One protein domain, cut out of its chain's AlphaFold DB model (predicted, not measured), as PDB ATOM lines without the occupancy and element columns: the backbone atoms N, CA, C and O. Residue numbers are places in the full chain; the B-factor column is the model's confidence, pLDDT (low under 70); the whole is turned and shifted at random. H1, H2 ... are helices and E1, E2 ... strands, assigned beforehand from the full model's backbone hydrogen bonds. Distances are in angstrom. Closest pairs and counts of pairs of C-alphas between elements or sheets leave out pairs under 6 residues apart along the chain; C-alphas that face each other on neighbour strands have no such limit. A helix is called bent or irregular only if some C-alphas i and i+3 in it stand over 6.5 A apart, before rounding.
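Overview. This is residues 154 to 238 of the 338 residues of an uncharacterized protein of Candidatus Woesearchaeota archaeon (UniProt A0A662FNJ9). One twisted sheet, with short helices H1 and H2 on opposite faces, makes this elongated domain; its long, bent hairpin E3 and E4 reaches beyond the other strands to Gly 187. The 85 printed residues hold two named helices and six named strands, in the order E1 E2 E3 E4 E5 H1 E6 H2; the antiparallel sheet is ordered E1 - E2 - E3 - E4 - E5 - E6. The class is mixed, helices and strands; the whole is compact, with a radius of gyration of the C-alphas of 13.2 A and spans of 41 by 26 by 18 A.

Along the chain. Find C-alpha 154 at (-30.071, -32.418, 12.851), where E1 begins and runs to 157. E2 holds residues 161 to 166. E3, residues 169 to 185, spans 30.9 A and bends by 91 degrees at residue 175. E4, residues 188 to 200, spans 32.6 A and bends by 59 degrees at 195. Then come E5, 205 to 209; H1, 215 to 223, 12.1 A; E6, 231 to 233; and H2, 235 to 238, ending at C-alpha 238 (-34.291, -48.487, 7.792).

Arrangement. E1 to E5 form a meander, each strand the antiparallel neighbour of the one before. Look for N 156 and O 163, 3.0 A, between E1 and E2; N 164 and O 171, 2.9 A, between E2 and E3; N 183 and O 190, 2.8 A, between E3 and E4; N 198 and O 207, 2.9 A, between E4 and E5; and N 208 and O 231, 2.8 A, between E5 and E6. H1, at a height over the sheet of 10.1 A, lies over E4, slantwise at 53 degrees on the local plane; their closest C-alphas, Val 193 and Cys 221, are 7.2 A apart. H2, on the opposite face at 8.0 A, lies only just over E5, with 3 of its C-alphas falling on it. In H1 every O i to N i+4 pair is within hydrogen-bond range; H2 is too short for one.

Size, cuts and confidence. The C-alphas farthest apart, Tyr 154 and Gly 187, are 42.9 A apart. The printed part has no cut, and no link is long. Look for pLDDT under 70 at residue 181 and residues 185 to 188.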
ATOM      1  N   TYR A 154     -29.811 -33.049  14.141       98.38
ATOM      2  CA  TYR A 154     -30.071 -32.418  12.851       98.38
ATOM      3  C   TYR A 154     -31.248 -33.082  12.135       98.38
ATOM      4  O   TYR A 154     -31.652 -34.203  12.439       98.38
ATOM      5  N   GLU A 155     -31.806 -32.355  11.178       98.12
ATOM      6  CA  GLU A 155     -32.875 -32.814  10.302       98.12
ATOM      7  C   GLU A 155     -32.406 -32.766   8.847       98.12
ATOM      8  O   GLU A 155     -31.623 -31.886   8.502       98.12
ATOM      9  N   PHE A 156     -32.875 -33.683   8.002       98.00
ATOM     10  CA  PHE A 156     -32.668 -33.643   6.549       98.00
ATOM     11  C   PHE A 156     -33.772 -34.415   5.813       98.00
ATOM     12  O   PHE A 156     -34.594 -35.099   6.428       98.00
ATOM     13  N   ARG A 157     -33.803 -34.333   4.481       97.75
ATOM     14  CA  ARG A 157     -34.706 -35.119   3.626       97.75
ATOM     15  C   ARG A 157     -33.934 -35.935   2.595       97.75
ATOM     16  O   ARG A 157     -32.931 -35.476   2.054       97.75
ATOM     17  N   THR A 158     -34.462 -37.113   2.292       96.38
ATOM     18  CA  THR A 158     -34.055 -37.970   1.170       96.38
ATOM     19  C   THR A 158     -35.302 -38.447   0.427       96.38
ATOM     20  O   THR A 158     -36.428 -38.096   0.789       96.38
ATOM     21  N   GLU A 159     -35.127 -39.283  -0.594       95.00
ATOM     22  CA  GLU A 159     -36.249 -39.933  -1.279       95.00
ATOM     23  C   GLU A 159     -37.124 -40.758  -0.318       95.00
ATOM     24  O   GLU A 159     -38.350 -40.767  -0.453       95.00
ATOM     25  N   LEU A 160     -36.520 -41.386   0.704       95.44
ATOM     26  CA  LEU A 160     -37.249 -42.210   1.672       95.44
ATOM     27  C   LEU A 160     -38.187 -41.377   2.553       95.44
ATOM     28  O   LEU A 160     -39.255 -41.851   2.945       95.44
ATOM     29  N   GLY A 161     -37.806 -40.142   2.873       96.50
ATOM     30  CA  GLY A 161     -38.566 -39.316   3.797       96.50
ATOM     31  C   GLY A 161     -37.771 -38.189   4.427       96.50
ATOM     32  O   GLY A 161     -36.656 -37.854   4.023       96.50
ATOM     33  N   LYS A 162     -38.380 -37.605   5.452       97.50
ATOM     34  CA  LYS A 162     -37.757 -36.620   6.330       97.50
ATOM     35  C   LYS A 162     -37.199 -37.332   7.559       97.50
ATOM     36  O   LYS A 162     -37.909 -38.114   8.186       97.50
ATOM     37  N   PHE A 163     -35.954 -37.038   7.895       98.31
ATOM     38  CA  PHE A 163     -35.213 -37.638   8.993       98.31
ATOM     39  C   PHE A 163     -34.976 -36.605  10.078       98.31
ATOM     40  O   PHE A 163     -34.513 -35.508   9.784       98.31
ATOM     41  N   SER A 164     -35.234 -36.987  11.320       98.44
ATOM     42  CA  SER A 164     -34.846 -36.240  12.514       98.44
ATOM     43  C   SER A 164     -33.879 -37.113  13.303       98.44
ATOM     44  O   SER A 164     -34.244 -38.229  13.671       98.44
ATOM     45  N   VAL A 165     -32.652 -36.644  13.527       98.38
ATOM     46  CA  VAL A 165     -31.555 -37.434  14.107       98.38
ATOM     47  C   VAL A 165     -31.045 -36.784  15.383       98.38
ATOM     48  O   VAL A 165     -30.816 -35.572  15.425       98.38
ATOM     49  N   MET A 166     -30.834 -37.595  16.419       97.81
ATOM     50  CA  MET A 166     -30.198 -37.184  17.667       97.81
ATOM     51  C   MET A 166     -29.470 -38.376  18.302       97.81
ATOM     52  O   MET A 166     -30.091 -39.307  18.817       97.81
ATOM     53  N   GLY A 167     -28.134 -38.338  18.278       95.81
ATOM     54  CA  GLY A 167     -27.292 -39.443  18.747       95.81
ATOM     55  C   GLY A 167     -27.550 -40.738  17.970       95.81
ATOM     56  O   GLY A 167     -27.645 -40.728  16.749       95.81
ATOM     57  N   ASP A 168     -27.709 -41.852  18.688       96.94
ATOM     58  CA  ASP A 168     -27.952 -43.176  18.091       96.94
ATOM     59  C   ASP A 168     -29.405 -43.395  17.628       96.94
ATOM     60  O   ASP A 168     -29.746 -44.480  17.149       96.94
ATOM     61  N   LYS A 169     -30.277 -42.395  17.797       98.19
ATOM     62  CA  LYS A 169     -31.707 -42.493  17.505       98.19
ATOM     63  C   LYS A 169     -32.100 -41.568  16.372       98.19
ATOM     64  O   LYS A 169     -31.648 -40.423  16.291       98.19
ATOM     65  N   PHE A 170     -33.012 -42.043  15.536       98.19
ATOM     66  CA  PHE A 170     -33.631 -41.198  14.532       98.19
ATOM     67  C   PHE A 170     -35.063 -41.607  14.213       98.19
ATOM     68  O   PHE A 170     -35.451 -42.772  14.306       98.19
ATOM     69  N   LYS A 171     -35.847 -40.611  13.810       98.00
ATOM     70  CA  LYS A 171     -37.207 -40.759  13.298       98.00
ATOM     71  C   LYS A 171     -37.202 -40.520  11.797       98.00
ATOM     72  O   LYS A 171     -36.626 -39.543  11.325       98.00
ATOM     73  N   ILE A 172     -37.904 -41.376  11.069       97.81
ATOM     74  CA  ILE A 172     -38.171 -41.244   9.641       97.81
ATOM     75  C   ILE A 172     -39.660 -40.982   9.466       97.81
ATOM     76  O   ILE A 172     -40.488 -41.846   9.751       97.81
ATOM     77  N   LEU A 173     -40.010 -39.809   8.957       96.50
ATOM     78  CA  LEU A 173     -41.335 -39.551   8.413       96.50
ATOM     79  C   LEU A 173     -41.319 -39.921   6.930       96.50
ATOM     80  O   LEU A 173     -40.762 -39.185   6.111       96.50
ATOM     81  N   LEU A 174     -41.924 -41.057   6.589       95.69
ATOM     82  CA  LEU A 174     -41.843 -41.627   5.248       95.69
ATOM     83  C   LEU A 174     -42.474 -40.690   4.205       95.69
ATOM     84  O   LEU A 174     -43.533 -40.078   4.420       95.69
ATOM     85  N   SER A 175     -41.824 -40.578   3.046       93.94
ATOM     86  CA  SER A 175     -42.383 -39.904   1.868       93.94
ATOM     87  C   SER A 175     -43.659 -40.611   1.419       93.94
ATOM     88  O   SER A 175     -44.690 -39.960   1.246       93.94
ATOM     89  N   SER A 176     -43.590 -41.943   1.352       92.88
ATOM     90  CA  SER A 176     -44.676 -42.843   0.970       92.88
ATOM     91  C   SER A 176     -44.932 -43.845   2.099       92.88
ATOM     92  O   SER A 176     -44.026 -44.613   2.425       92.88
ATOM     93  N   PRO A 177     -46.132 -43.862   2.710       92.31
ATOM     94  CA  PRO A 177     -46.464 -44.841   3.739       92.31
ATOM     95  C   PRO A 177     -46.341 -46.279   3.223       92.31
ATOM     96  O   PRO A 177     -46.799 -46.594   2.122       92.31
ATOM     97  N   ILE A 178     -45.771 -47.161   4.039       92.00
ATOM     98  CA  ILE A 178     -45.724 -48.596   3.760       92.00
ATOM     99  C   ILE A 178     -47.107 -49.165   4.046       92.00
ATOM    100  O   ILE A 178     -47.658 -48.984   5.133       92.00
ATOM    101  N   ARG A 179     -47.659 -49.866   3.062       89.88
ATOM    102  CA  ARG A 179     -48.956 -50.529   3.159       89.88
ATOM    103  C   ARG A 179     -48.741 -52.032   3.009       89.88
ATOM    104  O   ARG A 179     -48.272 -52.467   1.959       89.88
ATOM    105  N   SER A 180     -49.027 -52.819   4.045       79.50
ATOM    106  CA  SER A 180     -48.782 -54.275   4.037       79.50
ATOM    107  C   SER A 180     -50.076 -55.091   3.977       79.50
ATOM    108  O   SER A 180     -51.148 -54.550   3.719       79.50
ATOM    109  N   GLN A 181     -49.963 -56.412   4.170       67.88
ATOM    110  CA  GLN A 181     -51.086 -57.354   4.138       67.88
ATOM    111  C   GLN A 181     -52.255 -56.935   5.043       67.88
ATOM    112  O   GLN A 181     -52.079 -56.234   6.041       67.88
ATOM    113  N   MET A 182     -53.446 -57.404   4.666       74.00
ATOM    114  CA  MET A 182     -54.678 -57.233   5.430       74.00
ATOM    115  C   MET A 182     -54.531 -57.878   6.810       74.00
ATOM    116  O   MET A 182     -54.316 -59.084   6.909       74.00
ATOM    117  N   ILE A 183     -54.668 -57.075   7.857       72.69
ATOM    118  CA  ILE A 183     -54.733 -57.522   9.243       72.69
ATOM    119  C   ILE A 183     -56.210 -57.696   9.587       72.69
ATOM    120  O   ILE A 183     -57.017 -56.805   9.322       72.69
ATOM    121  N   ASP A 184     -56.566 -58.846  10.153       70.12
ATOM    122  CA  ASP A 184     -57.884 -59.037  10.750       70.12
ATOM    123  C   ASP A 184     -57.871 -58.429  12.154       70.12
ATOM    124  O   ASP A 184     -57.120 -58.872  13.029       70.12
ATOM    125  N   LYS A 185     -58.652 -57.370  12.352       66.75
ATOM    126  CA  LYS A 185     -58.833 -56.735  13.653       66.75
ATOM    127  C   LYS A 185     -60.326 -56.590  13.900       66.75
ATOM    128  O   LYS A 185     -61.028 -55.915  13.153       66.75
ATOM    129  N   ASN A 186     -60.814 -57.251  14.947       67.44
ATOM    130  CA  ASN A 186     -62.231 -57.264  15.319       67.44
ATOM    131  C   ASN A 186     -63.171 -57.776  14.199       67.44
ATOM    132  O   ASN A 186     -64.309 -57.326  14.097       67.44
ATOM    133  N   GLY A 187     -62.706 -58.700  13.345       66.12
ATOM    134  CA  GLY A 187     -63.489 -59.258  12.233       66.12
ATOM    135  C   GLY A 187     -63.527 -58.374  10.981       66.12
ATOM    136  O   GLY A 187     -64.125 -58.762   9.974       66.12
ATOM    137  N   ALA A 188     -62.890 -57.200  11.019       67.44
ATOM    138  CA  ALA A 188     -62.693 -56.332   9.870       67.44
ATOM    139  C   ALA A 188     -61.258 -56.476   9.352       67.44
ATOM    140  O   ALA A 188     -60.283 -56.361  10.096       67.44
ATOM    141  N   LYS A 189     -61.121 -56.704   8.044       71.69
ATOM    142  CA  LYS A 189     -59.816 -56.713   7.386       71.69
ATOM    143  C   LYS A 189     -59.406 -55.281   7.062       71.69
ATOM    144  O   LYS A 189     -60.039 -54.646   6.220       71.69
ATOM    145  N   ALA A 190     -58.341 -54.804   7.691       73.38
ATOM    146  CA  ALA A 190     -57.754 -53.497   7.424       73.38
ATOM    147  C   ALA A 190     -56.343 -53.647   6.857       73.38
ATOM    148  O   ALA A 190     -55.575 -54.511   7.280       73.38
ATOM    149  N   GLN A 191     -55.973 -52.794   5.906       81.62
ATOM    150  CA  GLN A 191     -54.603 -52.753   5.414       81.62
ATOM    151  C   GLN A 191     -53.711 -52.139   6.497       81.62
ATOM    152  O   GLN A 191     -54.012 -51.054   6.984       81.62
ATOM    153  N   SER A 192     -52.621 -52.807   6.882       84.50
ATOM    154  CA  SER A 192     -51.640 -52.178   7.775       84.50
ATOM    155  C   SER A 192     -51.034 -50.960   7.086       84.50
ATOM    156  O   SER A 192     -50.658 -51.052   5.915       84.50
ATOM    157  N   VAL A 193     -50.895 -49.854   7.811       91.00
ATOM    158  CA  VAL A 193     -50.296 -48.618   7.309       91.00
ATOM    159  C   VAL A 193     -49.210 -48.174   8.276       91.00
ATOM    160  O   VAL A 193     -49.453 -48.051   9.473       91.00
ATOM    161  N   ILE A 194     -48.015 -47.911   7.756       93.31
ATOM    162  CA  ILE A 194     -46.885 -47.364   8.509       93.31
ATOM    163  C   ILE A 194     -46.442 -46.087   7.810       93.31
ATOM    164  O   ILE A 194     -46.106 -46.096   6.629       93.31
ATOM    165  N   SER A 195     -46.453 -44.978   8.538       94.38
ATOM    166  CA  SER A 195     -46.096 -43.651   8.010       94.38
ATOM    167  C   SER A 195     -44.848 -43.071   8.658       94.38
ATOM    168  O   SER A 195     -44.196 -42.207   8.075       94.38
ATOM    169  N   THR A 196     -44.516 -43.562   9.849       96.12
ATOM    170  CA  THR A 196     -43.374 -43.119  10.635       96.12
ATOM    171  C   THR A 196     -42.613 -44.334  11.131       96.12
ATOM    172  O   THR A 196     -43.230 -45.324  11.524       96.12
ATOM    173  N   VAL A 197     -41.287 -44.255  11.125       97.56
ATOM    174  CA  VAL A 197     -40.399 -45.288  11.660       97.56
ATOM    175  C   VAL A 197     -39.449 -44.654  12.661       97.56
ATOM    176  O   VAL A 197     -38.820 -43.645  12.359       97.56
ATOM    177  N   TYR A 198     -39.333 -45.252  13.838       98.19
ATOM    178  CA  TYR A 198     -38.320 -44.909  14.829       98.19
ATOM    179  C   TYR A 198     -37.227 -45.962  14.789       98.19
ATOM    180  O   TYR A 198     -37.517 -47.159  14.802       98.19
ATOM    181  N   VAL A 199     -35.981 -45.514  14.730       98.50
ATOM    182  CA  VAL A 199     -34.805 -46.373  14.651       98.50
ATOM    183  C   VAL A 199     -33.884 -46.062  15.820       98.50
ATOM    184  O   VAL A 199     -33.573 -44.901  16.088       98.50
ATOM    185  N   ASP A 200     -33.425 -47.113  16.491       98.31
ATOM    186  CA  ASP A 200     -32.372 -47.053  17.503       98.31
ATOM    187  C   ASP A 200     -31.193 -47.905  17.015       98.31
ATOM    188  O   ASP A 200     -31.275 -49.136  16.941       98.31
ATOM    189  N   ARG A 201     -30.096 -47.248  16.626       97.69
ATOM    190  CA  ARG A 201     -28.906 -47.911  16.065       97.69
ATOM    191  C   ARG A 201     -28.137 -48.699  17.116       97.69
ATOM    192  O   ARG A 201     -27.532 -49.719  16.783       97.69
ATOM    193  N   LYS A 202     -28.177 -48.256  18.374       97.50
ATOM    194  CA  LYS A 202     -27.495 -48.918  19.488       97.50
ATOM    195  C   LYS A 202     -28.179 -50.237  19.833       97.50
ATOM    196  O   LYS A 202     -27.499 -51.245  20.015       97.50
ATOM    197  N   LEU A 203     -29.509 -50.235  19.884       98.00
ATOM    198  CA  LEU A 203     -30.317 -51.433  20.126       98.00
ATOM    199  C   LEU A 203     -30.547 -52.269  18.858       98.00
ATOM    200  O   LEU A 203     -30.935 -53.430  18.965       98.00
ATOM    201  N   LYS A 204     -30.263 -51.710  17.676       98.19
ATOM    202  CA  LYS A 204     -30.512 -52.318  16.359       98.19
ATOM    203  C   LYS A 204     -31.985 -52.674  16.150       98.19
ATOM    204  O   LYS A 204     -32.312 -53.750  15.651       98.19
ATOM    205  N   THR A 205     -32.872 -51.759  16.528       98.25
ATOM    206  CA  THR A 205     -34.327 -51.927  16.426       98.25
ATOM    207  C   THR A 205     -34.940 -50.880  15.508       98.25
ATOM    208  O   THR A 205     -34.482 -49.736  15.470       98.25
ATOM    209  N   ALA A 206     -36.001 -51.260  14.797       98.19
ATOM    210  CA  ALA A 206     -36.856 -50.343  14.058       98.19
ATOM    211  C   ALA A 206     -38.324 -50.641  14.380       98.19
ATOM    212  O   ALA A 206     -38.760 -51.790  14.292       98.19
ATOM    213  N   THR A 207     -39.085 -49.607  14.730       97.31
ATOM    214  CA  THR A 207     -40.510 -49.728  15.058       97.31
ATOM    215  C   THR A 207     -41.308 -48.726  14.239       97.31
ATOM    216  O   THR A 207     -41.039 -47.523  14.248       97.31
ATOM    217  N   GLY A 208     -42.277 -49.239  13.491       95.44
ATOM    218  CA  GLY A 208     -43.181 -48.474  12.652       95.44
ATOM    219  C   GLY A 208     -44.483 -48.130  13.362       95.44
ATOM    220  O   GLY A 208     -45.005 -48.926  14.141       95.44
ATOM    221  N   TYR A 209     -45.028 -46.965  13.028       93.88
ATOM    222  CA  TYR A 209     -46.304 -46.467  13.530       93.88
ATOM    223  C   TYR A 209     -47.105 -45.808  12.407       93.88
ATOM    224  O   TYR A 209     -46.551 -45.264  11.437       93.88
ATOM    225  N   CYS A 210     -48.427 -45.784  12.566       91.56
ATOM    226  CA  CYS A 210     -49.242 -44.800  11.878       91.56
ATOM    227  C   CYS A 210     -49.511 -43.601  12.791       91.56
ATOM    228  O   CYS A 210     -50.396 -43.672  13.631       91.56
ATOM    229  N   GLU A 211     -48.794 -42.494  12.581       87.25
ATOM    230  CA  GLU A 211     -48.972 -41.260  13.372       87.25
ATOM    231  C   GLU A 211     -49.847 -40.209  12.656       87.25
ATOM    232  O   GLU A 211     -49.983 -39.074  13.113       87.25
ATOM    233  N   GLY A 212     -50.406 -40.547  11.485       72.06
ATOM    234  CA  GLY A 212     -51.265 -39.637  10.725       72.06
ATOM    235  C   GLY A 212     -50.535 -38.374  10.254       72.06
ATOM    236  O   GLY A 212     -50.811 -37.268  10.725       72.06
ATOM    237  N   LYS A 213     -49.583 -38.541   9.323       73.88
ATOM    238  CA  LYS A 213     -48.799 -37.451   8.704       73.88
ATOM    239  C   LYS A 213     -49.676 -36.279   8.247       73.88
ATOM    240  O   LYS A 213     -49.322 -35.129   8.492       73.88
ATOM    241  N   ASP A 214     -50.810 -36.596   7.634       82.88
ATOM    242  CA  ASP A 214     -51.851 -35.673   7.198       82.88
ATOM    243  C   ASP A 214     -53.228 -36.100   7.740       82.88
ATOM    244  O   ASP A 214     -53.397 -37.196   8.282       82.88
ATOM    245  N   THR A 215     -54.224 -35.222   7.604       82.12
ATOM    246  CA  THR A 215     -55.579 -35.440   8.133       82.12
ATOM    247  C   THR A 215     -56.286 -36.641   7.507       82.12
ATOM    248  O   THR A 215     -57.080 -37.293   8.187       82.12
ATOM    249  N   GLY A 216     -56.002 -36.965   6.243       86.19
ATOM    250  CA  GLY A 216     -56.577 -38.117   5.552       86.19
ATOM    251  C   GLY A 216     -56.014 -39.425   6.095       86.19
ATOM    252  O   GLY A 216     -56.772 -40.292   6.530       86.19
ATOM    253  N   LEU A 217     -54.686 -39.525   6.156       86.19
ATOM    254  CA  LEU A 217     -53.980 -40.687   6.689       86.19
ATOM    255  C   LEU A 217     -54.292 -40.915   8.169       86.19
ATOM    256  O   LEU A 217     -54.462 -42.050   8.604       86.19
ATOM    257  N   ARG A 218     -54.415 -39.832   8.945       87.06
ATOM    258  CA  ARG A 218     -54.819 -39.908  10.350       87.06
ATOM    259  C   ARG A 218     -56.200 -40.542  10.498       87.06
ATOM    260  O   ARG A 218     -56.335 -41.507  11.242       87.06
ATOM    261  N   ARG A 219     -57.198 -40.047   9.756       87.12
ATOM    262  CA  ARG A 219     -58.562 -40.604   9.768       87.12
ATOM    263  C   ARG A 219     -58.588 -42.063   9.331       87.12
ATOM    264  O   ARG A 219     -59.336 -42.851   9.899       87.12
ATOM    265  N   GLU A 220     -57.787 -42.427   8.329       85.81
ATOM    266  CA  GLU A 220     -57.643 -43.818   7.898       85.81
ATOM    267  C   GLU A 220     -57.123 -44.698   9.042       85.81
ATOM    268  O   GLU A 220     -57.689 -45.758   9.310       85.81
ATOM    269  N   CYS A 221     -56.086 -44.256   9.747       87.38
ATOM    270  CA  CYS A 221     -55.505 -45.027  10.838       87.38
ATOM    271  C   CYS A 221     -56.395 -45.076  12.081       87.38
ATOM    272  O   CYS A 221     -56.483 -46.130  12.701       87.38
ATOM    273  N   GLU A 222     -57.107 -43.999  12.413       87.62
ATOM    274  CA  GLU A 222     -58.114 -43.994  13.483       87.62
ATOM    275  C   GLU A 222     -59.265 -44.956  13.163       87.62
ATOM    276  O   GLU A 222     -59.591 -45.812  13.977       87.62
ATOM    277  N   LYS A 223     -59.827 -44.890  11.948       86.56
ATOM    278  CA  LYS A 223     -60.950 -45.745  11.522       86.56
ATOM    279  C   LYS A 223     -60.630 -47.243  11.588       86.56
ATOM    280  O   LYS A 223     -61.539 -48.048  11.760       86.56
ATOM    281  N   ASN A 224     -59.367 -47.608  11.394       84.19
ATOM    282  CA  ASN A 224     -58.910 -48.996  11.383       84.19
ATOM    283  C   ASN A 224     -58.224 -49.418  12.699       84.19
ATOM    284  O   ASN A 224     -57.608 -50.483  12.748       84.19
ATOM    285  N   ASP A 225     -58.279 -48.586  13.747       85.44
ATOM    286  CA  ASP A 225     -57.571 -48.788  15.017       85.44
ATOM    287  C   ASP A 225     -56.062 -49.073  14.831       85.44
ATOM    288  O   ASP A 225     -55.481 -49.931  15.501       85.44
ATOM    289  N   LEU A 226     -55.424 -48.411  13.867       86.12
ATOM    290  CA  LEU A 226     -53.992 -48.522  13.563       86.12
ATOM    291  C   LEU A 226     -53.184 -47.330  14.084       86.12
ATOM    292  O   LEU A 226     -51.954 -47.382  14.057       86.12
ATOM    293  N   LEU A 227     -53.861 -46.263  14.519       88.38
ATOM    294  CA  LEU A 227     -53.208 -45.065  15.035       88.38
ATOM    295  C   LEU A 227     -52.337 -45.420  16.249       88.38
ATOM    296  O   LEU A 227     -52.821 -46.041  17.193       88.38
ATOM    297  N   ASP A 228     -51.058 -45.052  16.179       86.94
ATOM    298  CA  ASP A 228     -50.046 -45.249  17.228       86.94
ATOM    299  C   ASP A 228     -49.892 -46.690  17.741       86.94
ATOM    300  O   ASP A 228     -49.353 -46.942  18.816       86.94
ATOM    301  N   VAL A 229     -50.297 -47.678  16.937       88.50
ATOM    302  CA  VAL A 229     -50.050 -49.087  17.251       88.50
ATOM    303  C   VAL A 229     -48.663 -49.493  16.734       88.50
ATOM    304  O   VAL A 229     -48.437 -49.415  15.522       88.50
ATOM    305  N   PRO A 230     -47.750 -49.984  17.598       92.25
ATOM    306  CA  PRO A 230     -46.403 -50.352  17.182       92.25
ATOM    307  C   PRO A 230     -46.398 -51.564  16.243       92.25
ATOM    308  O   PRO A 230     -47.202 -52.503  16.358       92.25
ATOM    309  N   ARG A 231     -45.454 -51.542  15.301       92.25
ATOM    310  CA  ARG A 231     -45.144 -52.634  14.376       92.25
ATOM    311  C   ARG A 231     -43.639 -52.824  14.318       92.25
ATOM    312  O   ARG A 231     -42.929 -51.908  13.913       92.25
ATOM    313  N   ASP A 232     -43.161 -54.005  14.683       94.50
ATOM    314  CA  ASP A 232     -41.743 -54.321  14.534       94.50
ATOM    315  C   ASP A 232     -41.376 -54.381  13.054       94.50
ATOM    316  O   ASP A 232     -42.086 -54.976  12.237       94.50
ATOM    317  N   LEU A 233     -40.269 -53.731  12.712       95.00
ATOM    318  CA  LEU A 233     -39.767 -53.633  11.353       95.00
ATOM    319  C   LEU A 233     -38.342 -54.185  11.261       95.00
ATOM    320  O   LEU A 233     -37.578 -54.106  12.228       95.00
ATOM    321  N   PRO A 234     -37.935 -54.707  10.092       96.00
ATOM    322  CA  PRO A 234     -36.564 -55.148   9.905       96.00
ATOM    323  C   PRO A 234     -35.596 -53.958   9.973       96.00
ATOM    324  O   PRO A 234     -35.575 -53.104   9.090       96.00
ATOM    325  N   PHE A 235     -34.759 -53.909  11.015       97.25
ATOM    326  CA  PHE A 235     -33.813 -52.807  11.252       97.25
ATOM    327  C   PHE A 235     -32.941 -52.479  10.032       97.25
ATOM    328  O   PHE A 235     -32.721 -51.310   9.722       97.25
ATOM    329  N   TYR A 236     -32.469 -53.501   9.314       96.88
ATOM    330  CA  TYR A 236     -31.568 -53.330   8.174       96.88
ATOM    331  C   TYR A 236     -32.197 -52.560   6.999       96.88
ATOM    332  O   TYR A 236     -31.456 -51.986   6.209       96.88
ATOM    333  N   GLU A 237     -33.529 -52.523   6.879       95.81
ATOM    334  CA  GLU A 237     -34.219 -51.780   5.810       95.81
ATOM    335  C   GLU A 237     -34.240 -50.273   6.079       95.81
ATOM    336  O   GLU A 237     -34.292 -49.476   5.144       95.81
ATOM    337  N   PHE A 238     -34.169 -49.880   7.353       96.56
ATOM    338  CA  PHE A 238     -34.291 -48.487   7.792       96.56
ATOM    339  C   PHE A 238     -32.982 -47.904   8.337       96.56
ATOM    340  O   PHE A 238     -32.861 -46.687   8.464       96.56
TER     341      PHE A 238